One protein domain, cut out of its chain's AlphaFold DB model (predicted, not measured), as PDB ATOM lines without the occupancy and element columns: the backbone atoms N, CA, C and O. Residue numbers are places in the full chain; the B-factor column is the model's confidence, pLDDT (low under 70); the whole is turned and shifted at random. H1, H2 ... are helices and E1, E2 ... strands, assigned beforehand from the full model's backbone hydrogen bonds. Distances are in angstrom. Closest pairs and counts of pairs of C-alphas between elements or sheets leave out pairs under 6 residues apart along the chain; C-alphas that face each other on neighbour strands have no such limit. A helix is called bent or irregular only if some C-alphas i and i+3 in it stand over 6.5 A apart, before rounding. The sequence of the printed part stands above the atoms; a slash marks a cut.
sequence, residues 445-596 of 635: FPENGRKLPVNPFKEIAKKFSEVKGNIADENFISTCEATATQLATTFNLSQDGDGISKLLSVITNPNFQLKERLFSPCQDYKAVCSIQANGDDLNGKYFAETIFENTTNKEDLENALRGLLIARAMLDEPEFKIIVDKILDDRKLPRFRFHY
ATOM      1  N   PHE A 445     180.082 198.156  98.932       92.31
ATOM      2  CA  PHE A 445     179.098 198.808  99.789       92.31
ATOM      3  C   PHE A 445     179.631 200.182 100.244       92.31
ATOM      4  O   PHE A 445     180.794 200.253 100.653       92.31
ATOM      5  N   PRO A 446     178.835 201.268 100.179       91.19
ATOM      6  CA  PRO A 446     179.296 202.596 100.584       91.19
ATOM      7  C   PRO A 446     179.744 202.629 102.052       91.19
ATOM      8  O   PRO A 446     179.041 202.109 102.915       91.19
ATOM      9  N   GLU A 447     180.857 203.306 102.358       85.00
ATOM     10  CA  GLU A 447     181.386 203.408 103.735       85.00
ATOM     11  C   GLU A 447     180.374 204.015 104.719       85.00
ATOM     12  O   GLU A 447     180.262 203.570 105.858       85.00
ATOM     13  N   ASN A 448     179.573 204.978 104.251       87.06
ATOM     14  CA  ASN A 448     178.515 205.634 105.028       87.06
ATOM     15  C   ASN A 448     177.138 204.969 104.850       87.06
ATOM     16  O   ASN A 448     176.106 205.561 105.175       87.06
ATOM     17  N   GLY A 449     177.090 203.765 104.278       89.56
ATOM     18  CA  GLY A 449     175.844 203.046 104.065       89.56
ATOM     19  C   GLY A 449     175.207 202.633 105.395       89.56
ATOM     20  O   GLY A 449     175.844 202.023 106.252       89.56
ATOM     21  N   ARG A 450     173.916 202.938 105.573       94.38
ATOM     22  CA  ARG A 450     173.158 202.608 106.793       94.38
ATOM     23  C   ARG A 450     173.192 201.106 107.061       94.38
ATOM     24  O   ARG A 450     172.793 200.373 106.168       94.38
ATOM     25  N   LYS A 451     173.592 200.630 108.243       95.62
ATOM     26  CA  LYS A 451     173.563 199.193 108.591       95.62
ATOM     27  C   LYS A 451     172.133 198.631 108.697       95.62
ATOM     28  O   LYS A 451     171.165 199.382 108.776       95.62
ATOM     29  N   LEU A 452     171.996 197.308 108.653       97.56
ATOM     30  CA  LEU A 452     170.707 196.626 108.773       97.56
ATOM     31  C   LEU A 452     170.194 196.664 110.224       97.56
ATOM     32  O   LEU A 452     170.975 196.397 111.139       97.56
ATOM     33  N   PRO A 453     168.898 196.929 110.459       97.38
ATOM     34  CA  PRO A 453     168.324 196.834 111.797       97.38
ATOM     35  C   PRO A 453     168.311 195.378 112.283       97.38
ATOM     36  O   PRO A 453     167.999 194.465 111.522       97.38
ATOM     37  N   VAL A 454     168.620 195.159 113.565       97.75
ATOM     38  CA  VAL A 454     168.725 193.812 114.168       97.75
ATOM     39  C   VAL A 454     167.350 193.157 114.341       97.75
ATOM     40  O   VAL A 454     167.138 192.017 113.930       97.75
ATOM     41  N   ASN A 455     166.392 193.885 114.927       97.44
ATOM     42  CA  ASN A 455     165.108 193.318 115.358       97.44
ATOM     43  C   ASN A 455     164.278 192.659 114.240       97.44
ATOM     44  O   ASN A 455     163.805 191.550 114.480       97.44
ATOM     45  N   PRO A 456     164.117 193.241 113.033       97.62
ATOM     46  CA  PRO A 456     163.270 192.629 112.006       97.62
ATOM     47  C   PRO A 456     163.750 191.228 111.614       97.62
ATOM     48  O   PRO A 456     162.975 190.278 111.574       97.62
ATOM     49  N   PHE A 457     165.057 191.067 111.399       98.25
ATOM     50  CA  PHE A 457     165.617 189.765 111.050       98.25
ATOM     51  C   PHE A 457     165.652 188.815 112.252       98.25
ATOM     52  O   PHE A 457     165.390 187.624 112.096       98.25
ATOM     53  N   LYS A 458     165.897 189.318 113.465       97.81
ATOM     54  CA  LYS A 458     165.817 188.497 114.680       97.81
ATOM     55  C   LYS A 458     164.447 187.824 114.832       97.81
ATOM     56  O   LYS A 458     164.391 186.624 115.111       97.81
ATOM     57  N   GLU A 459     163.360 188.565 114.618       98.12
ATOM     58  CA  GLU A 459     162.003 188.017 114.723       98.12
ATOM     59  C   GLU A 459     161.735 186.935 113.666       98.12
ATOM     60  O   GLU A 459     161.128 185.914 113.992       98.12
ATOM     61  N   ILE A 460     162.271 187.075 112.443       98.25
ATOM     62  CA  ILE A 460     162.220 186.012 111.422       98.25
ATOM     63  C   ILE A 460     162.862 184.722 111.949       98.25
ATOM     64  O   ILE A 460     162.246 183.659 111.871       98.25
ATOM     65  N   ALA A 461     164.077 184.787 112.504       97.88
ATOM     66  CA  ALA A 461     164.777 183.596 113.001       97.88
ATOM     67  C   ALA A 461     164.038 182.912 114.157       97.88
ATOM     68  O   ALA A 461     163.917 181.679 114.189       97.88
ATOM     69  N   LYS A 462     163.533 183.717 115.096       97.56
ATOM     70  CA  LYS A 462     162.751 183.248 116.240       97.56
ATOM     71  C   LYS A 462     161.483 182.544 115.766       97.56
ATOM     72  O   LYS A 462     161.280 181.375 116.093       97.56
ATOM     73  N   LYS A 463     160.683 183.208 114.925       98.00
ATOM     74  CA  LYS A 463     159.428 182.653 114.409       98.00
ATOM     75  C   LYS A 463     159.662 181.398 113.571       98.00
ATOM     76  O   LYS A 463     158.956 180.416 113.769       98.00
ATOM     77  N   PHE A 464     160.685 181.387 112.713       97.31
ATOM     78  CA  PHE A 464     161.070 180.215 111.917       97.31
ATOM     79  C   PHE A 464     161.400 179.002 112.800       97.31
ATOM     80  O   PHE A 464     161.001 177.878 112.493       97.31
ATOM     81  N   SER A 465     162.092 179.232 113.919       95.56
ATOM     82  CA  SER A 465     162.427 178.185 114.891       95.56
ATOM     83  C   SER A 465     161.184 177.681 115.640       95.56
ATOM     84  O   SER A 465     161.016 176.471 115.786       95.56
ATOM     85  N   GLU A 466     160.279 178.578 116.054       96.62
ATOM     86  CA  GLU A 466     159.005 178.230 116.713       96.62
ATOM     87  C   GLU A 466     158.115 177.336 115.836       96.62
ATOM     88  O   GLU A 466     157.552 176.354 116.320       96.62
ATOM     89  N   VAL A 467     158.032 177.634 114.535       96.56
ATOM     90  CA  VAL A 467     157.231 176.863 113.561       96.56
ATOM     91  C   VAL A 467     157.997 175.676 112.968       96.56
ATOM     92  O   VAL A 467     157.542 175.056 112.008       96.56
ATOM     93  N   LYS A 468     159.175 175.349 113.518       93.81
ATOM     94  CA  LYS A 468     160.033 174.230 113.086       93.81
ATOM     95  C   LYS A 468     160.360 174.259 111.586       93.81
ATOM     96  O   LYS A 468     160.435 173.220 110.934       93.81
ATOM     97  N   GLY A 469     160.552 175.458 111.042       93.06
ATOM     98  CA  GLY A 469     160.890 175.691 109.640       93.06
ATOM     99  C   GLY A 469     159.732 175.566 108.647       93.06
ATOM    100  O   GLY A 469     159.982 175.569 107.440       93.06
ATOM    101  N   ASN A 470     158.485 175.461 109.121       93.62
ATOM    102  CA  ASN A 470     157.303 175.510 108.266       93.62
ATOM    103  C   ASN A 470     157.073 176.931 107.725       93.62
ATOM    104  O   ASN A 470     156.533 177.789 108.419       93.62
ATOM    105  N   ILE A 471     157.465 177.167 106.474       94.31
ATOM    106  CA  ILE A 471     157.319 178.475 105.814       94.31
ATOM    107  C   ILE A 471     155.868 178.814 105.449       94.31
ATOM    108  O   ILE A 471     155.564 179.981 105.233       94.31
ATOM    109  N   ALA A 472     154.974 177.819 105.425       94.88
ATOM    110  CA  ALA A 472     153.551 178.007 105.152       94.88
ATOM    111  C   ALA A 472     152.740 178.378 106.409       94.88
ATOM    112  O   ALA A 472     151.525 178.537 106.331       94.88
ATOM    113  N   ASP A 473     153.379 178.480 107.582       97.38
ATOM    114  CA  ASP A 473     152.708 178.904 108.811       97.38
ATOM    115  C   ASP A 473     152.294 180.382 108.733       97.38
ATOM    116  O   ASP A 473     153.119 181.260 108.465       97.38
ATOM    117  N   GLU A 474     151.025 180.674 109.024       96.69
ATOM    118  CA  GLU A 474     150.459 182.028 108.940       96.69
ATOM    119  C   GLU A 474     151.205 183.041 109.818       96.69
ATOM    120  O   GLU A 474     151.380 184.198 109.428       96.69
ATOM    121  N   ASN A 475     151.708 182.619 110.984       96.31
ATOM    122  CA  ASN A 475     152.460 183.516 111.855       96.31
ATOM    123  C   ASN A 475     153.828 183.843 111.255       96.31
ATOM    124  O   ASN A 475     154.284 184.976 111.380       96.31
ATOM    125  N   PHE A 476     154.485 182.881 110.597       97.75
ATOM    126  CA  PHE A 476     155.750 183.135 109.904       97.75
ATOM    127  C   PHE A 476     155.564 184.092 108.723       97.75
ATOM    128  O   PHE A 476     156.336 185.045 108.576       97.75
ATOM    129  N   ILE A 477     154.506 183.890 107.936       97.69
ATOM    130  CA  ILE A 477     154.136 184.768 106.821       97.69
ATOM    131  C   ILE A 477     153.865 186.194 107.328       97.69
ATOM    132  O   ILE A 477     154.431 187.153 106.797       97.69
ATOM    133  N   SER A 478     153.085 186.335 108.404       97.50
ATOM    134  CA  SER A 478     152.790 187.625 109.045       97.50
ATOM    135  C   SER A 478     154.049 188.318 109.585       97.50
ATOM    136  O   SER A 478     154.250 189.515 109.369       97.50
ATOM    137  N   THR A 479     154.969 187.571 110.212       98.12
ATOM    138  CA  THR A 479     156.271 188.106 110.650       98.12
ATOM    139  C   THR A 479     157.114 188.603 109.470       98.12
ATOM    140  O   THR A 479     157.742 189.662 109.575       98.12
ATOM    141  N   CYS A 480     157.120 187.891 108.338       97.81
ATOM    142  CA  CYS A 480     157.822 188.330 107.129       97.81
ATOM    143  C   CYS A 480     157.226 189.629 106.570       97.81
ATOM    144  O   CYS A 480     157.972 190.546 106.227       97.81
ATOM    145  N   GLU A 481     155.900 189.751 106.548       97.62
ATOM    146  CA  GLU A 481     155.208 190.953 106.080       97.62
ATOM    147  C   GLU A 481     155.432 192.172 106.993       97.62
ATOM    148  O   GLU A 481     155.698 193.282 106.509       97.62
ATOM    149  N   ALA A 482     155.386 191.979 108.313       97.50
ATOM    150  CA  ALA A 482     155.718 193.026 109.278       97.50
ATOM    151  C   ALA A 482     157.175 193.491 109.111       97.50
ATOM    152  O   ALA A 482     157.447 194.694 109.056       97.50
ATOM    153  N   THR A 483     158.099 192.540 108.934       97.56
ATOM    154  CA  THR A 483     159.517 192.817 108.660       97.56
ATOM    155  C   THR A 483     159.688 193.603 107.363       97.56
ATOM    156  O   THR A 483     160.397 194.610 107.350       97.56
ATOM    157  N   ALA A 484     159.003 193.205 106.287       97.69
ATOM    158  CA  ALA A 484     159.029 193.906 105.006       97.69
ATOM    159  C   ALA A 484     158.600 195.371 105.159       97.69
ATOM    160  O   ALA A 484     159.308 196.271 104.714       97.69
ATOM    161  N   THR A 485     157.494 195.609 105.867       97.25
ATOM    162  CA  THR A 485     156.944 196.954 106.100       97.25
ATOM    163  C   THR A 485     157.911 197.825 106.908       97.25
ATOM    164  O   THR A 485     158.146 198.994 106.578       97.25
ATOM    165  N   GLN A 486     158.531 197.252 107.943       97.25
ATOM    166  CA  GLN A 486     159.519 197.953 108.757       97.25
ATOM    167  C   GLN A 486     160.781 198.299 107.954       97.25
ATOM    168  O   GLN A 486     161.270 199.429 108.039       97.25
ATOM    169  N   LEU A 487     161.300 197.364 107.154       97.25
ATOM    170  CA  LEU A 487     162.461 197.597 106.293       97.25
ATOM    171  C   LEU A 487     162.150 198.632 105.205       97.25
ATOM    172  O   LEU A 487     162.916 199.579 105.037       97.25
ATOM    173  N   ALA A 488     161.007 198.517 104.529       96.44
ATOM    174  CA  ALA A 488     160.577 199.469 103.508       96.44
ATOM    175  C   ALA A 488     160.483 200.896 104.064       96.44
ATOM    176  O   ALA A 488     161.004 201.829 103.457       96.44
ATOM    177  N   THR A 489     159.924 201.060 105.267       96.44
ATOM    178  CA  THR A 489     159.869 202.359 105.958       96.44
ATOM    179  C   THR A 489     161.268 202.867 106.317       96.44
ATOM    180  O   THR A 489     161.596 204.028 106.088       96.44
ATOM    181  N   THR A 490     162.122 201.992 106.851       95.94
ATOM    182  CA  THR A 490     163.472 202.349 107.324       95.94
ATOM    183  C   THR A 490     164.399 202.791 106.188       95.94
ATOM    184  O   THR A 490     165.243 203.670 106.385       95.94
ATOM    185  N   PHE A 491     164.254 202.175 105.013       95.94
ATOM    186  CA  PHE A 491     165.096 202.406 103.836       95.94
ATOM    187  C   PHE A 491     164.393 203.212 102.730       95.94
ATOM    188  O   PHE A 491     164.988 203.426 101.679       95.94
ATOM    189  N   ASN A 492     163.164 203.681 102.974       95.69
ATOM    190  CA  ASN A 492     162.331 204.419 102.020       95.69
ATOM    191  C   ASN A 492     162.179 203.692 100.667       95.69
ATOM    192  O   ASN A 492     162.510 204.225  99.606       95.69
ATOM    193  N   LEU A 493     161.719 202.442 100.721       95.38
ATOM    194  CA  LEU A 493     161.581 201.557  99.565       95.38
ATOM    195  C   LEU A 493     160.112 201.298  99.238       95.38
ATOM    196  O   LEU A 493     159.258 201.251 100.120       95.38
ATOM    197  N   SER A 494     159.833 201.061  97.959       91.06
ATOM    198  CA  SER A 494     158.568 200.472  97.533       91.06
ATOM    199  C   SER A 494     158.488 199.006  97.965       91.06
ATOM    200  O   SER A 494     159.497 198.299  97.970       91.06
ATOM    201  N   GLN A 495     157.276 198.550  98.260       85.75
ATOM    202  CA  GLN A 495     156.961 197.165  98.598       85.75
ATOM    203  C   GLN A 495     155.852 196.665  97.669       85.75
ATOM    204  O   GLN A 495     154.920 197.419  97.381       85.75
ATOM    205  N   ASP A 496     155.965 195.425  97.202       87.81
ATOM    206  CA  ASP A 496     155.002 194.777  96.304       87.81
ATOM    207  C   ASP A 496     154.724 193.340  96.773       87.81
ATOM    208  O   ASP A 496     155.607 192.692  97.332       87.81
ATOM    209  N   GLY A 497     153.510 192.845  96.544       90.25
ATOM    210  CA  GLY A 497     153.042 191.542  97.026       90.25
ATOM    211  C   GLY A 497     152.663 191.498  98.515       90.25
ATOM    212  O   GLY A 497     152.548 192.523  99.190       90.25
ATOM    213  N   ASP A 498     152.462 190.282  99.023       92.25
ATOM    214  CA  ASP A 498     152.010 189.955 100.381       92.25
ATOM    215  C   ASP A 498     152.965 188.972 101.086       92.25
ATOM    216  O   ASP A 498     153.836 188.359 100.457       92.25
ATOM    217  N   GLY A 499     152.870 188.864 102.417       94.88
ATOM    218  CA  GLY A 499     153.583 187.830 103.169       94.88
ATOM    219  C   GLY A 499     155.099 187.778 102.921       94.88
ATOM    220  O   GLY A 499     155.827 188.764 103.080       94.88
ATOM    221  N   ILE A 500     155.581 186.601 102.505       96.19
ATOM    222  CA  ILE A 500     156.989 186.367 102.145       96.19
ATOM    223  C   ILE A 500     157.355 187.098 100.845       96.19
ATOM    224  O   ILE A 500     158.425 187.704 100.778       96.19
ATOM    225  N   SER A 501     156.474 187.118  99.839       95.06
ATOM    226  CA  SER A 501     156.703 187.828  98.569       95.06
ATOM    227  C   SER A 501     156.981 189.315  98.796       95.06
ATOM    228  O   SER A 501     157.890 189.882  98.182       95.06
ATOM    229  N   LYS A 502     156.277 189.922  99.760       95.88
ATOM    230  CA  LYS A 502     156.505 191.306 100.191       95.88
ATOM    231  C   LYS A 502     157.909 191.519 100.736       95.88
ATOM    232  O   LYS A 502     158.592 192.453 100.316       95.88
ATOM    233  N   LEU A 503     158.378 190.632 101.615       96.88
ATOM    234  CA  LEU A 503     159.753 190.660 102.122       96.88
ATOM    235  C   LEU A 503     160.776 190.501 100.994       96.88
ATOM    236  O   LEU A 503     161.745 191.261 100.936       96.88
ATOM    237  N   LEU A 504     160.541 189.557 100.080       95.31
ATOM    238  CA  LEU A 504     161.408 189.310  98.929       95.31
ATOM    239  C   LEU A 504     161.530 190.544  98.026       95.31
ATOM    240  O   LEU A 504     162.644 190.883  97.623       95.31
ATOM    241  N   SER A 505     160.429 191.263  97.778       93.06
ATOM    242  CA  SER A 505     160.435 192.512  96.998       93.06
ATOM    243  C   SER A 505     161.338 193.592  97.611       93.06
ATOM    244  O   SER A 505     162.027 194.314  96.891       93.06
ATOM    245  N   VAL A 506     161.401 193.663  98.946       95.12
ATOM    246  CA  VAL A 506     162.224 194.637  99.675       95.12
ATOM    247  C   VAL A 506     163.695 194.223  99.672       95.12
ATOM    248  O   VAL A 506     164.553 195.030  99.316       95.12
ATOM    249  N   ILE A 507     164.014 192.969 100.023       94.62
ATOM    250  CA  ILE A 507     165.416 192.529 100.149       94.62
ATOM    251  C   ILE A 507     166.142 192.423  98.799       94.62
ATOM    252  O   ILE A 507     167.373 192.468  98.756       94.62
ATOM    253  N   THR A 508     165.393 192.289  97.703       92.88
ATOM    254  CA  THR A 508     165.928 192.252  96.331       92.88
ATOM    255  C   THR A 508     165.913 193.618  95.645       92.88
ATOM    256  O   THR A 508     166.486 193.764  94.563       92.88
ATOM    257  N   ASN A 509     165.333 194.644  96.280       92.56
ATOM    258  CA  ASN A 509     165.312 195.998  95.744       92.56
ATOM    259  C   ASN A 509     166.752 196.521  95.551       92.56
ATOM    260  O   ASN A 509     167.547 196.490  96.499       92.56
ATOM    261  N   PRO A 510     167.120 197.045  94.365       91.56
ATOM    262  CA  PRO A 510     168.461 197.571  94.122       91.56
ATOM    263  C   PRO A 510     168.911 198.633  95.135       91.56
ATOM    264  O   PRO A 510     170.066 198.613  95.562       91.56
ATOM    265  N   ASN A 511     167.994 199.488  95.597       92.56
ATOM    266  CA  ASN A 511     168.283 200.548  96.568       92.56
ATOM    267  C   ASN A 511     168.515 200.015  97.992       92.56
ATOM    268  O   ASN A 511     169.103 200.711  98.816       92.56
ATOM    269  N   PHE A 512     168.104 198.779  98.295       94.69
ATOM    270  CA  PHE A 512     168.418 198.131  99.571       94.69
ATOM    271  C   PHE A 512     169.890 197.678  99.649       94.69
ATOM    272  O   PHE A 512     170.450 197.529 100.741       94.69
ATOM    273  N   GLN A 513     170.534 197.501  98.485       94.31
ATOM    274  CA  GLN A 513     171.951 197.148  98.330       94.31
ATOM    275  C   GLN A 513     172.363 195.880  99.098       94.31
ATOM    276  O   GLN A 513     173.472 195.783  99.628       94.31
ATOM    277  N   LEU A 514     171.459 194.896  99.208       95.25
ATOM    278  CA  LEU A 514     171.743 193.694  99.991       95.25
ATOM    279  C   LEU A 514     172.908 192.888  99.418       95.25
ATOM    280  O   LEU A 514     173.740 192.422 100.187       95.25
ATOM    281  N   LYS A 515     173.021 192.765  98.091       93.81
ATOM    282  CA  LYS A 515     174.157 192.081  97.457       93.81
ATOM    283  C   LYS A 515     175.483 192.678  97.933       93.81
ATOM    284  O   LYS A 515     176.335 191.952  98.432       93.81
ATOM    285  N   GLU A 516     175.624 193.994  97.851       93.75
ATOM    286  CA  GLU A 516     176.826 194.723  98.253       93.75
ATOM    287  C   GLU A 516     177.131 194.551  99.748       93.75
ATOM    288  O   GLU A 516     178.275 194.285 100.118       93.75
ATOM    289  N   ARG A 517     176.105 194.621 100.608       94.81
ATOM    290  CA  ARG A 517     176.235 194.375 102.058       94.81
ATOM    291  C   ARG A 517     176.716 192.970 102.372       94.81
ATOM    292  O   ARG A 517     177.524 192.795 103.267       94.81
ATOM    293  N   LEU A 518     176.218 191.960 101.661       95.19
ATOM    294  CA  LEU A 518     176.595 190.569 101.912       95.19
ATOM    295  C   LEU A 518     178.060 190.297 101.545       95.19
ATOM    296  O   LEU A 518     178.674 189.422 102.148       95.19
ATOM    297  N   PHE A 519     178.633 191.057 100.605       93.81
ATOM    298  CA  PHE A 519     180.049 190.965 100.239       93.81
ATOM    299  C   PHE A 519     180.971 191.867 101.067       93.81
ATOM    300  O   PHE A 519     182.151 191.552 101.199       93.81
ATOM    301  N   SER A 520     180.468 192.954 101.661       93.38
ATOM    302  CA  SER A 520     181.299 193.930 102.382       93.38
ATOM    303  C   SER A 520     182.173 193.369 103.522       93.38
ATOM    304  O   SER A 520     183.258 193.923 103.734       93.38
ATOM    305  N   PRO A 521     181.795 192.294 104.252       92.19
ATOM    306  CA  PRO A 521     182.657 191.716 105.285       92.19
ATOM    307  C   PRO A 521     183.843 190.929 104.709       92.19
ATOM    308  O   PRO A 521     184.852 190.768 105.393       92.19
ATOM    309  N   CYS A 522     183.737 190.448 103.465       89.12
ATOM    310  CA  CYS A 522     184.618 189.433 102.885       89.12
ATOM    311  C   CYS A 522     185.572 190.051 101.851       89.12
ATOM    312  O   CYS A 522     185.209 190.257 100.693       89.12
ATOM    313  N   GLN A 523     186.813 190.335 102.251       81.62
ATOM    314  CA  GLN A 523     187.848 190.806 101.320       81.62
ATOM    315  C   GLN A 523     188.272 189.687 100.363       81.62
ATOM    316  O   GLN A 523     188.514 188.563 100.800       81.62
ATOM    317  N   ASP A 524     188.351 189.991  99.065       77.81
ATOM    318  CA  ASP A 524     188.647 189.026  97.993       77.81
ATOM    319  C   ASP A 524     187.774 187.762  98.045       77.81
ATOM    320  O   ASP A 524     188.228 186.664  97.727       77.81
ATOM    321  N   TYR A 525     186.521 187.916  98.490       83.19
ATOM    322  CA  TYR A 525     185.563 186.824  98.683       83.19
ATOM    323  C   TYR A 525     185.996 185.772  99.707       83.19
ATOM    324  O   TYR A 525     185.405 184.704  99.740       83.19
ATOM    325  N   LYS A 526     186.996 186.045 100.552       85.62
ATOM    326  CA  LYS A 526     187.449 185.088 101.565       85.62
ATOM    327  C   LYS A 526     186.430 184.952 102.685       85.62
ATOM    328  O   LYS A 526     185.860 185.942 103.145       85.62
ATOM    329  N   ALA A 527     186.272 183.720 103.159       91.81
ATOM    330  CA  ALA A 527     185.441 183.408 104.308       91.81
ATOM    331  C   ALA A 527     185.855 184.222 105.549       91.81
ATOM    332  O   ALA A 527     187.045 184.351 105.848       91.81
ATOM    333  N   VAL A 528     184.868 184.708 106.300       94.62
ATOM    334  CA  VAL A 528     185.059 185.364 107.604       94.62
ATOM    335  C   VAL A 528     184.193 184.692 108.662       94.62
ATOM    336  O   VAL A 528     183.209 184.028 108.344       94.62
ATOM    337  N   CYS A 529     184.540 184.857 109.937       94.94
ATOM    338  CA  CYS A 529     183.727 184.328 111.029       94.94
ATOM    339  C   CYS A 529     182.354 185.032 111.063       94.94
ATOM    340  O   CYS A 529     182.267 186.250 110.880       94.94
ATOM    341  N   SER A 530     181.279 184.270 111.284       95.44
ATOM    342  CA  SER A 530     179.898 184.770 111.239       95.44
ATOM    343  C   SER A 530     179.633 185.861 112.276       95.44
ATOM    344  O   SER A 530     178.891 186.799 112.001       95.44
ATOM    345  N   ILE A 531     180.256 185.730 113.445       94.25
ATOM    346  CA  ILE A 531     180.171 186.654 114.574       94.25
ATOM    347  C   ILE A 531     181.504 186.666 115.330       94.25
ATOM    348  O   ILE A 531     182.241 185.674 115.301       94.25
ATOM    349  N   GLN A 532     181.824 187.761 116.014       92.12
ATOM    350  CA  GLN A 532     182.984 187.849 116.894       92.12
ATOM    351  C   GLN A 532     182.778 186.976 118.137       92.12
ATOM    352  O   GLN A 532     181.905 187.246 118.970       92.12
ATOM    353  N   ALA A 533     183.628 185.970 118.324       87.69
ATOM    354  CA  ALA A 533     183.646 185.148 119.529       87.69
ATOM    355  C   ALA A 533     184.675 185.665 120.553       87.69
ATOM    356  O   ALA A 533     185.417 186.617 120.313       87.69
ATOM    357  N   ASN A 534     184.719 185.048 121.732       82.88
ATOM    358  CA  ASN A 534     185.700 185.408 122.757       82.88
ATOM    359  C   ASN A 534     187.126 185.021 122.316       82.88
ATOM    360  O   ASN A 534     187.340 183.952 121.750       82.88
ATOM    361  N   GLY A 535     188.108 185.893 122.577       79.62
ATOM    362  CA  GLY A 535     189.513 185.684 122.180       79.62
ATOM    363  C   GLY A 535     189.828 186.015 120.715       79.62
ATOM    364  O   GLY A 535     190.935 185.746 120.235       79.62
ATOM    365  N   ASP A 536     188.860 186.573 119.994       86.31
ATOM    366  CA  ASP A 536     189.038 187.140 118.664       86.31
ATOM    367  C   ASP A 536     189.654 188.543 118.691       86.31
ATOM    368  O   ASP A 536     189.573 189.248 119.695       86.31
ATOM    369  N   ASP A 537     190.262 188.949 117.572       85.50
ATOM    370  CA  ASP A 537     190.810 190.298 117.419       85.50
ATOM    371  C   ASP A 537     189.679 191.337 117.469       85.50
ATOM    372  O   ASP A 537     188.672 191.228 116.760       85.50
ATOM    373  N   LEU A 538     189.843 192.367 118.295       82.06
ATOM    374  CA  LEU A 538     188.887 193.467 118.399       82.06
ATOM    375  C   LEU A 538     188.754 194.239 117.080       82.06
ATOM    376  O   LEU A 538     187.672 194.743 116.789       82.06
ATOM    377  N   ASN A 539     189.813 194.276 116.269       81.94
ATOM    378  CA  ASN A 539     189.843 194.968 114.977       81.94
ATOM    379  C   ASN A 539     189.524 194.051 113.782       81.94
ATOM    380  O   ASN A 539     189.604 194.481 112.629       81.94
ATOM    381  N   GLY A 540     189.182 192.784 114.036       83.81
ATOM    382  CA  GLY A 540     188.813 191.836 112.989       83.81
ATOM    383  C   GLY A 540     187.506 192.212 112.282       83.81
ATOM    384  O   GLY A 540     186.640 192.888 112.839       83.81
ATOM    385  N   LYS A 541     187.341 191.742 111.041       89.00
ATOM    386  CA  LYS A 541     186.069 191.836 110.313       89.00
ATOM    387  C   LYS A 541     185.238 190.580 110.551       89.00
ATOM    388  O   LYS A 541     185.651 189.482 110.185       89.00
ATOM    389  N   TYR A 542     184.055 190.771 111.121       94.31
ATOM    390  CA  TYR A 542     183.076 189.722 111.401       94.31
ATOM    391  C   TYR A 542     181.803 189.996 110.613       94.31
ATOM    392  O   TYR A 542     181.446 191.157 110.387       94.31
ATOM    393  N   PHE A 543     181.142 188.939 110.146       96.00
ATOM    394  CA  PHE A 543     180.063 189.088 109.174       96.00
ATOM    395  C   PHE A 543     178.889 189.901 109.731       96.00
ATOM    396  O   PHE A 543     178.522 190.922 109.145       96.00
ATOM    397  N   ALA A 544     178.331 189.490 110.873       96.31
ATOM    398  CA  ALA A 544     177.155 190.133 111.453       96.31
ATOM    399  C   ALA A 544     177.447 191.571 111.919       96.31
ATOM    400  O   ALA A 544     176.702 192.489 111.578       96.31
ATOM    401  N   GLU A 545     178.563 191.790 112.614       94.56
ATOM    402  CA  GLU A 545     178.994 193.099 113.118       94.56
ATOM    403  C   GLU A 545     179.232 194.109 111.990       94.56
ATOM    404  O   GLU A 545     179.045 195.314 112.174       94.56
ATOM    405  N   THR A 546     179.636 193.640 110.808       94.12
ATOM    406  CA  THR A 546     179.846 194.514 109.649       94.12
ATOM    407  C   THR A 546     178.515 194.998 109.070       94.12
ATOM    408  O   THR A 546     178.392 196.179 108.743       94.12
ATOM    409  N   ILE A 547     177.513 194.119 108.953       95.56
ATOM    410  CA  ILE A 547     176.288 194.413 108.191       95.56
ATOM    411  C   ILE A 547     175.123 194.928 109.042       95.56
ATOM    412  O   ILE A 547     174.271 195.638 108.505       95.56
ATOM    413  N   PHE A 548     175.074 194.602 110.337       97.19
ATOM    414  CA  PHE A 548     173.990 194.982 111.249       97.19
ATOM    415  C   PHE A 548     174.367 196.125 112.189       97.19
ATOM    416  O   PHE A 548     175.530 196.319 112.544       97.19
ATOM    417  N   GLU A 549     173.354 196.883 112.602       96.38
ATOM    418  CA  GLU A 549     173.451 197.876 113.670       96.38
ATOM    419  C   GLU A 549     174.023 197.250 114.955       96.38
ATOM    420  O   GLU A 549     173.816 196.071 115.248       96.38
ATOM    421  N   ASN A 550     174.768 198.046 115.724       91.94
ATOM    422  CA  ASN A 550     175.400 197.561 116.947       91.94
ATOM    423  C   ASN A 550     174.331 197.183 117.985       91.94
ATOM    424  O   ASN A 550     173.358 197.909 118.181       91.94
ATOM    425  N   THR A 551     174.552 196.082 118.698       91.12
ATOM    426  CA  THR A 551     173.713 195.629 119.814       91.12
ATOM    427  C   THR A 551     174.592 195.231 120.994       91.12
ATOM    428  O   THR A 551     175.735 194.811 120.816       91.12
ATOM    429  N   THR A 552     174.069 195.375 122.211       86.25
ATOM    430  CA  THR A 552     174.740 194.924 123.438       86.25
ATOM    431  C   THR A 552     174.658 193.408 123.617       86.25
ATOM    432  O   THR A 552     175.475 192.838 124.336       86.25
ATOM    433  N   ASN A 553     173.706 192.746 122.952       90.75
ATOM    434  CA  ASN A 553     173.504 191.305 123.030       90.75
ATOM    435  C   ASN A 553     173.980 190.608 121.744       90.75
ATOM    436  O   ASN A 553     173.356 190.734 120.688       90.75
ATOM    437  N   LYS A 554     175.060 189.822 121.839       89.25
ATOM    438  CA  LYS A 554     175.590 189.038 120.708       89.25
ATOM    439  C   LYS A 554     174.605 187.981 120.198       89.25
ATOM    440  O   LYS A 554     174.611 187.685 119.009       89.25
ATOM    441  N   GLU A 555     173.732 187.456 121.056       92.50
ATOM    442  CA  GLU A 555     172.710 186.488 120.652       92.50
ATOM    443  C   GLU A 555     171.651 187.131 119.742       92.50
ATOM    444  O   GLU A 555     171.230 186.532 118.753       92.50
ATOM    445  N   ASP A 556     171.263 188.382 120.015       96.00
ATOM    446  CA  ASP A 556     170.357 189.129 119.133       96.00
ATOM    447  C   ASP A 556     170.983 189.331 117.746       96.00
ATOM    448  O   ASP A 556     170.294 189.216 116.730       96.00
ATOM    449  N   LEU A 557     172.294 189.592 117.700       95.56
ATOM    450  CA  LEU A 557     173.052 189.759 116.463       95.56
ATOM    451  C   LEU A 557     173.156 188.446 115.667       95.56
ATOM    452  O   LEU A 557     172.939 188.435 114.454       95.56
ATOM    453  N   GLU A 558     173.438 187.333 116.346       95.62
ATOM    454  CA  GLU A 558     173.470 185.996 115.745       95.62
ATOM    455  C   GLU A 558     172.093 185.601 115.190       95.62
ATOM    456  O   GLU A 558     171.989 185.132 114.054       95.62
ATOM    457  N   ASN A 559     171.019 185.869 115.938       97.25
ATOM    458  CA  ASN A 559     169.650 185.631 115.483       97.25
ATOM    459  C   ASN A 559     169.245 186.543 114.317       97.25
ATOM    460  O   ASN A 559     168.545 186.091 113.411       97.25
ATOM    461  N   ALA A 560     169.712 187.790 114.272       98.19
ATOM    462  CA  ALA A 560     169.503 188.647 113.108       98.19
ATOM    463  C   ALA A 560     170.213 188.098 111.860       98.19
ATOM    464  O   ALA A 560     169.607 188.035 110.788       98.19
ATOM    465  N   LEU A 561     171.453 187.612 111.987       97.75
ATOM    466  CA  LEU A 561     172.142 186.954 110.874       97.75
ATOM    467  C   LEU A 561     171.408 185.682 110.423       97.75
ATOM    468  O   LEU A 561     171.211 185.495 109.222       97.75
ATOM    469  N   ARG A 562     170.936 184.848 111.359       97.94
ATOM    470  CA  ARG A 562     170.080 183.686 111.050       97.94
ATOM    471  C   ARG A 562     168.855 184.095 110.237       97.94
ATOM    472  O   ARG A 562     168.590 183.506 109.193       97.94
ATOM    473  N   GLY A 563     168.143 185.130 110.671       98.19
ATOM    474  CA  GLY A 563     166.929 185.602 110.010       98.19
ATOM    475  C   GLY A 563     167.177 186.151 108.613       98.19
ATOM    476  O   GLY A 563     166.393 185.888 107.705       98.19
ATOM    477  N   LEU A 564     168.294 186.852 108.410       98.06
ATOM    478  CA  LEU A 564     168.713 187.310 107.086       98.06
ATOM    479  C   LEU A 564     169.016 186.140 106.145       98.06
ATOM    480  O   LEU A 564     168.613 186.167 104.982       98.06
ATOM    481  N   LEU A 565     169.696 185.105 106.641       97.62
ATOM    482  CA  LEU A 565     169.999 183.903 105.863       97.62
ATOM    483  C   LEU A 565     168.729 183.122 105.512       97.62
ATOM    484  O   LEU A 565     168.592 182.694 104.368       97.62
ATOM    485  N   ILE A 566     167.778 183.019 106.447       97.88
ATOM    486  CA  ILE A 566     166.451 182.428 106.212       97.88
ATOM    487  C   ILE A 566     165.695 183.229 105.147       97.88
ATOM    488  O   ILE A 566     165.222 182.645 104.176       97.88
ATOM    489  N   ALA A 567     165.633 184.557 105.280       97.00
ATOM    490  CA  ALA A 567     164.973 185.431 104.310       97.00
ATOM    491  C   ALA A 567     165.585 185.293 102.907       97.00
ATOM    492  O   ALA A 567     164.856 185.155 101.927       97.00
ATOM    493  N   ARG A 568     166.921 185.252 102.799       95.62
ATOM    494  CA  ARG A 568     167.618 185.000 101.527       95.62
ATOM    495  C   ARG A 568     167.305 183.611 100.975       95.62
ATOM    496  O   ARG A 568     167.137 183.477  99.769       95.62
ATOM    497  N   ALA A 569     167.251 182.585 101.825       95.38
ATOM    498  CA  ALA A 569     166.983 181.209 101.410       95.38
ATOM    499  C   ALA A 569     165.565 181.016 100.851       95.38
ATOM    500  O   ALA A 569     165.353 180.075 100.097       95.38
ATOM    501  N   MET A 570     164.612 181.909 101.154       94.81
ATOM    502  CA  MET A 570     163.282 181.865 100.534       94.81
ATOM    503  C   MET A 570     163.358 182.032  99.010       94.81
ATOM    504  O   MET A 570     162.569 181.432  98.297       94.81
ATOM    505  N   LEU A 571     164.354 182.754  98.480       92.81
ATOM    506  CA  LEU A 571     164.564 182.857  97.028       92.81
ATOM    507  C   LEU A 571     164.938 181.519  96.369       92.81
ATOM    508  O   LEU A 571     164.864 181.413  95.150       92.81
ATOM    509  N   ASP A 572     165.353 180.510  97.136       90.69
ATOM    510  CA  ASP A 572     165.656 179.186  96.588       90.69
ATOM    511  C   ASP A 572     164.401 178.287  96.511       90.69
ATOM    512  O   ASP A 572     164.470 177.195  95.942       90.69
ATOM    513  N   GLU A 573     163.256 178.706  97.072       89.75
ATOM    514  CA  GLU A 573     162.035 177.893  97.066       89.75
ATOM    515  C   GLU A 573     161.303 177.983  95.711       89.75
ATOM    516  O   GLU A 573     161.127 179.081  95.169       89.75
ATOM    517  N   PRO A 574     160.803 176.854  95.166       86.94
ATOM    518  CA  PRO A 574     160.143 176.827  93.857       86.94
ATOM    519  C   PRO A 574     158.948 177.781  93.723       86.94
ATOM    520  O   PRO A 574     158.721 178.325  92.644       86.94
ATOM    521  N   GLU A 575     158.199 178.001  94.807       89.50
ATOM    522  CA  GLU A 575     157.024 178.884  94.844       89.50
ATOM    523  C   GLU A 575     157.358 180.361  94.571       89.50
ATOM    524  O   GLU A 575     156.524 181.088  94.035       89.50
ATOM    525  N   PHE A 576     158.600 180.792  94.825       90.81
ATOM    526  CA  PHE A 576     159.048 182.170  94.584       90.81
ATOM    527  C   PHE A 576     159.857 182.337  93.293       90.81
ATOM    528  O   PHE A 576     160.357 183.431  93.015       90.81
ATOM    529  N   LYS A 577     159.944 181.298  92.453       86.12
ATOM    530  CA  LYS A 577     160.715 181.326  91.200       86.12
ATOM    531  C   LYS A 577     160.332 182.495  90.283       86.12
ATOM    532  O   LYS A 577     161.208 183.127  89.707       86.12
ATOM    533  N   ILE A 578     159.047 182.852  90.213       85.81
ATOM    534  CA  ILE A 578     158.560 183.986  89.402       85.81
ATOM    535  C   ILE A 578     159.183 185.318  89.848       85.81
ATOM    536  O   ILE A 578     159.447 186.185  89.016       85.81
ATOM    537  N   ILE A 579     159.408 185.502  91.153       86.25
ATOM    538  CA  ILE A 579     160.067 186.699  91.689       86.25
ATOM    539  C   ILE A 579     161.545 186.668  91.303       86.25
ATOM    540  O   ILE A 579     162.065 187.660  90.800       86.25
ATOM    541  N   VAL A 580     162.199 185.520  91.486       85.06
ATOM    542  CA  VAL A 580     163.624 185.317  91.182       85.06
ATOM    543  C   VAL A 580     163.933 185.563  89.708       85.06
ATOM    544  O   VAL A 580     164.912 186.240  89.400       85.06
ATOM    545  N   ASP A 581     163.084 185.073  88.805       84.31
ATOM    546  CA  ASP A 581     163.256 185.206  87.355       84.31
ATOM    547  C   ASP A 581     163.143 186.669  86.877       84.31
ATOM    548  O   ASP A 581     163.648 187.009  85.807       84.31
ATOM    549  N   LYS A 582     162.531 187.562  87.673       86.44
ATOM    550  CA  LYS A 582     162.478 189.012  87.401       86.44
ATOM    551  C   LYS A 582     163.716 189.769  87.896       86.44
ATOM    552  O   LYS A 582     163.901 190.929  87.524       86.44
ATOM    553  N   ILE A 583     164.546 189.162  88.745       85.38
ATOM    554  CA  ILE A 583     165.754 189.801  89.275       85.38
ATOM    555  C   ILE A 583     166.827 189.783  88.187       85.38
ATOM    556  O   ILE A 583     167.218 188.720  87.704       85.38
ATOM    557  N   LEU A 584     167.340 190.965  87.840       81.94
ATOM    558  CA  LEU A 584     168.460 191.101  86.909       81.94
ATOM    559  C   LEU A 584     169.671 190.282  87.386       81.94
ATOM    560  O   LEU A 584     169.958 190.225  88.584       81.94
ATOM    561  N   ASP A 585     170.402 189.670  86.453       76.06
ATOM    562  CA  ASP A 585     171.525 188.775  86.769       76.06
ATOM    563  C   ASP A 585     172.596 189.440  87.651       76.06
ATOM    564  O   ASP A 585     173.137 188.820  88.569       76.06
ATOM    565  N   ASP A 586     172.864 190.728  87.443       77.75
ATOM    566  CA  ASP A 586     173.811 191.509  88.240       77.75
ATOM    567  C   ASP A 586     173.299 191.813  89.662       77.75
ATOM    568  O   ASP A 586     174.106 192.034  90.570       77.75
ATOM    569  N   ARG A 587     171.985 191.736  89.900       86.00
ATOM    570  CA  ARG A 587     171.328 191.960  91.201       86.00
ATOM    571  C   ARG A 587     171.023 190.684  91.984       86.00
ATOM    572  O   ARG A 587     170.645 190.787  93.151       86.00
ATOM    573  N   LYS A 588     171.222 189.496  91.402       88.12
ATOM    574  CA  LYS A 588     171.030 188.216  92.107       88.12
ATOM    575  C   LYS A 588     171.853 188.160  93.394       88.12
ATOM    576  O   LYS A 588     173.024 188.553  93.417       88.12
ATOM    577  N   LEU A 589     171.217 187.693  94.471       92.06
ATOM    578  CA  LEU A 589     171.851 187.564  95.780       92.06
ATOM    579  C   LEU A 589     172.768 186.334  95.817       92.06
ATOM    580  O   LEU A 589     172.372 185.259  95.350       92.06
ATOM    581  N   PRO A 590     173.964 186.451  96.421       91.69
ATOM    582  CA  PRO A 590     174.958 185.392  96.374       91.69
ATOM    583  C   PRO A 590     174.470 184.142  97.092       91.69
ATOM    584  O   PRO A 590     173.712 184.209  98.066       91.69
ATOM    585  N   ARG A 591     174.940 182.988  96.622       90.62
ATOM    586  CA  ARG A 591     174.917 181.757  97.419       90.62
ATOM    587  C   ARG A 591     175.993 181.853  98.492       90.62
ATOM    588  O   ARG A 591     176.986 182.549  98.310       90.62
ATOM    589  N   PHE A 592     175.820 181.115  99.576       91.81
ATOM    590  CA  PHE A 592     176.797 181.078 100.656       91.81
ATOM    591  C   PHE A 592     177.425 179.703 100.775       91.81
ATOM    592  O   PHE A 592     176.740 178.681 100.678       91.81
ATOM    593  N   ARG A 593     178.723 179.691 101.052       91.62
ATOM    594  CA  ARG A 593     179.405 178.543 101.625       91.62
ATOM    595  C   ARG A 593     179.592 178.780 103.116       91.62
ATOM    596  O   ARG A 593     179.999 179.859 103.540       91.62
ATOM    597  N   PHE A 594     179.291 177.745 103.892       94.25
ATOM    598  CA  PHE A 594     179.532 177.720 105.325       94.25
ATOM    599  C   PHE A 594     180.601 176.687 105.647       94.25
ATOM    600  O   PHE A 594     180.567 175.569 105.131       94.25
ATOM    601  N   HIS A 595     181.528 177.060 106.520       94.62
ATOM    602  CA  HIS A 595     182.547 176.166 107.044       94.62
ATOM    603  C   HIS A 595     182.276 175.943 108.528       94.62
ATOM    604  O   HIS A 595     182.358 176.871 109.338       94.62
ATOM    605  N   TYR A 596     181.929 174.704 108.871       95.00
ATOM    606  CA  TYR A 596     181.751 174.277 110.253       95.00
ATOM    607  C   TYR A 596     183.017 173.573 110.707       95.00
ATOM    608  O   TYR A 596     183.397 172.542 110.152       95.00
TER     609      TYR A 596
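This is residues 445 to 596 of the 635 residues of the protein "DEAD/DEAH box helicase" of Sphingobacterium spiritivorum (UniProt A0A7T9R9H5). A long helix, H6, runs through the core, and H1, H2 and H3, with H2 side by side with both H1 and H3, make one wall of the domain, H1 crossing H6 about perpendicular and H3 meeting H6 near its last residues, 567 to 571. The short H5 packs on H6 with H4 near it, H7 makes a corner with H6 at its last residues, strand E1 passes near H6, and a loop, residues 534 to 539, sticks out. The printed part has 152 residues with seven named helices and one named strand, in the order H1 H2 H3 H4 H5 H6 H7 E1, and its class is mostly helix. It is compact, with a radius of gyration of the C-alphas of 15.1 A and spans of 43 by 35 by 30 A.

H6, residues 554 to 572, is the longest helix at 27.9 A, from C-alpha 554 at (175.590, 189.038, 120.708) to C-alpha 572 at (165.656, 179.186, 96.588). H1, residues 454 to 466, measures 18.5 A and begins at (168.725, 193.812, 114.168). H2, residues 474 to 491, measures 25.6 A, and H3, residues 499 to 507, 13.1 A. H4 holds residues 514 to 519, H5 residues 543 to 547. H7, residues 574 to 581, is irregular: C-alphas 575 and 578 are 7.6 A apart. E1, residues 591 to 596, measures 16.4 A and ends at (181.751, 174.277, 110.253).

H6 is the hub, touching four helices. It touches H1 only just about perpendicular, at 72 degrees, the closest C-alphas being those of Lys 458 and Ala 560, 4.0 A apart. With residues 567 to 571 alone it touches H3, at 78 degrees; the closest C-alphas are Leu 504 and Leu 571, 7.4 A. With residues 557 to 561 alone it touches H5, closest at C-alphas 544 and 561, 6.0 A. H6 and H7 touch only at the corner, C-alphas 571 and 580 being closest at 6.4 A. H1 and H2 form a helical hairpin at a shallow tilt of 9 degrees, closest at C-alphas 456 and 483, 5.0 A. H2 touches H3 at a shallow tilt of 28 degrees, the same way, closest at C-alphas 484 and 503, 4.4 A. H4 and H5 are close but not clearly touching, closest at C-alphas 517 and 547, 6.1 A. H6 and E1 are near each other; E1 pairs with no named strand. Every O i to N i+4 pair is within hydrogen-bond range in H1 to H5, against 13 of 15 in H6 and 2 of 4 in H7.

The C-alphas of Gly 535 and Ile 578 are the two farthest apart, 45.1 A. The printed part has no cut. H4 to H5 is a long link of 23 residues, in which residues 534 to 539 stand free. Mean pLDDT of the printed part is 92.8, and no printed residue is under 70.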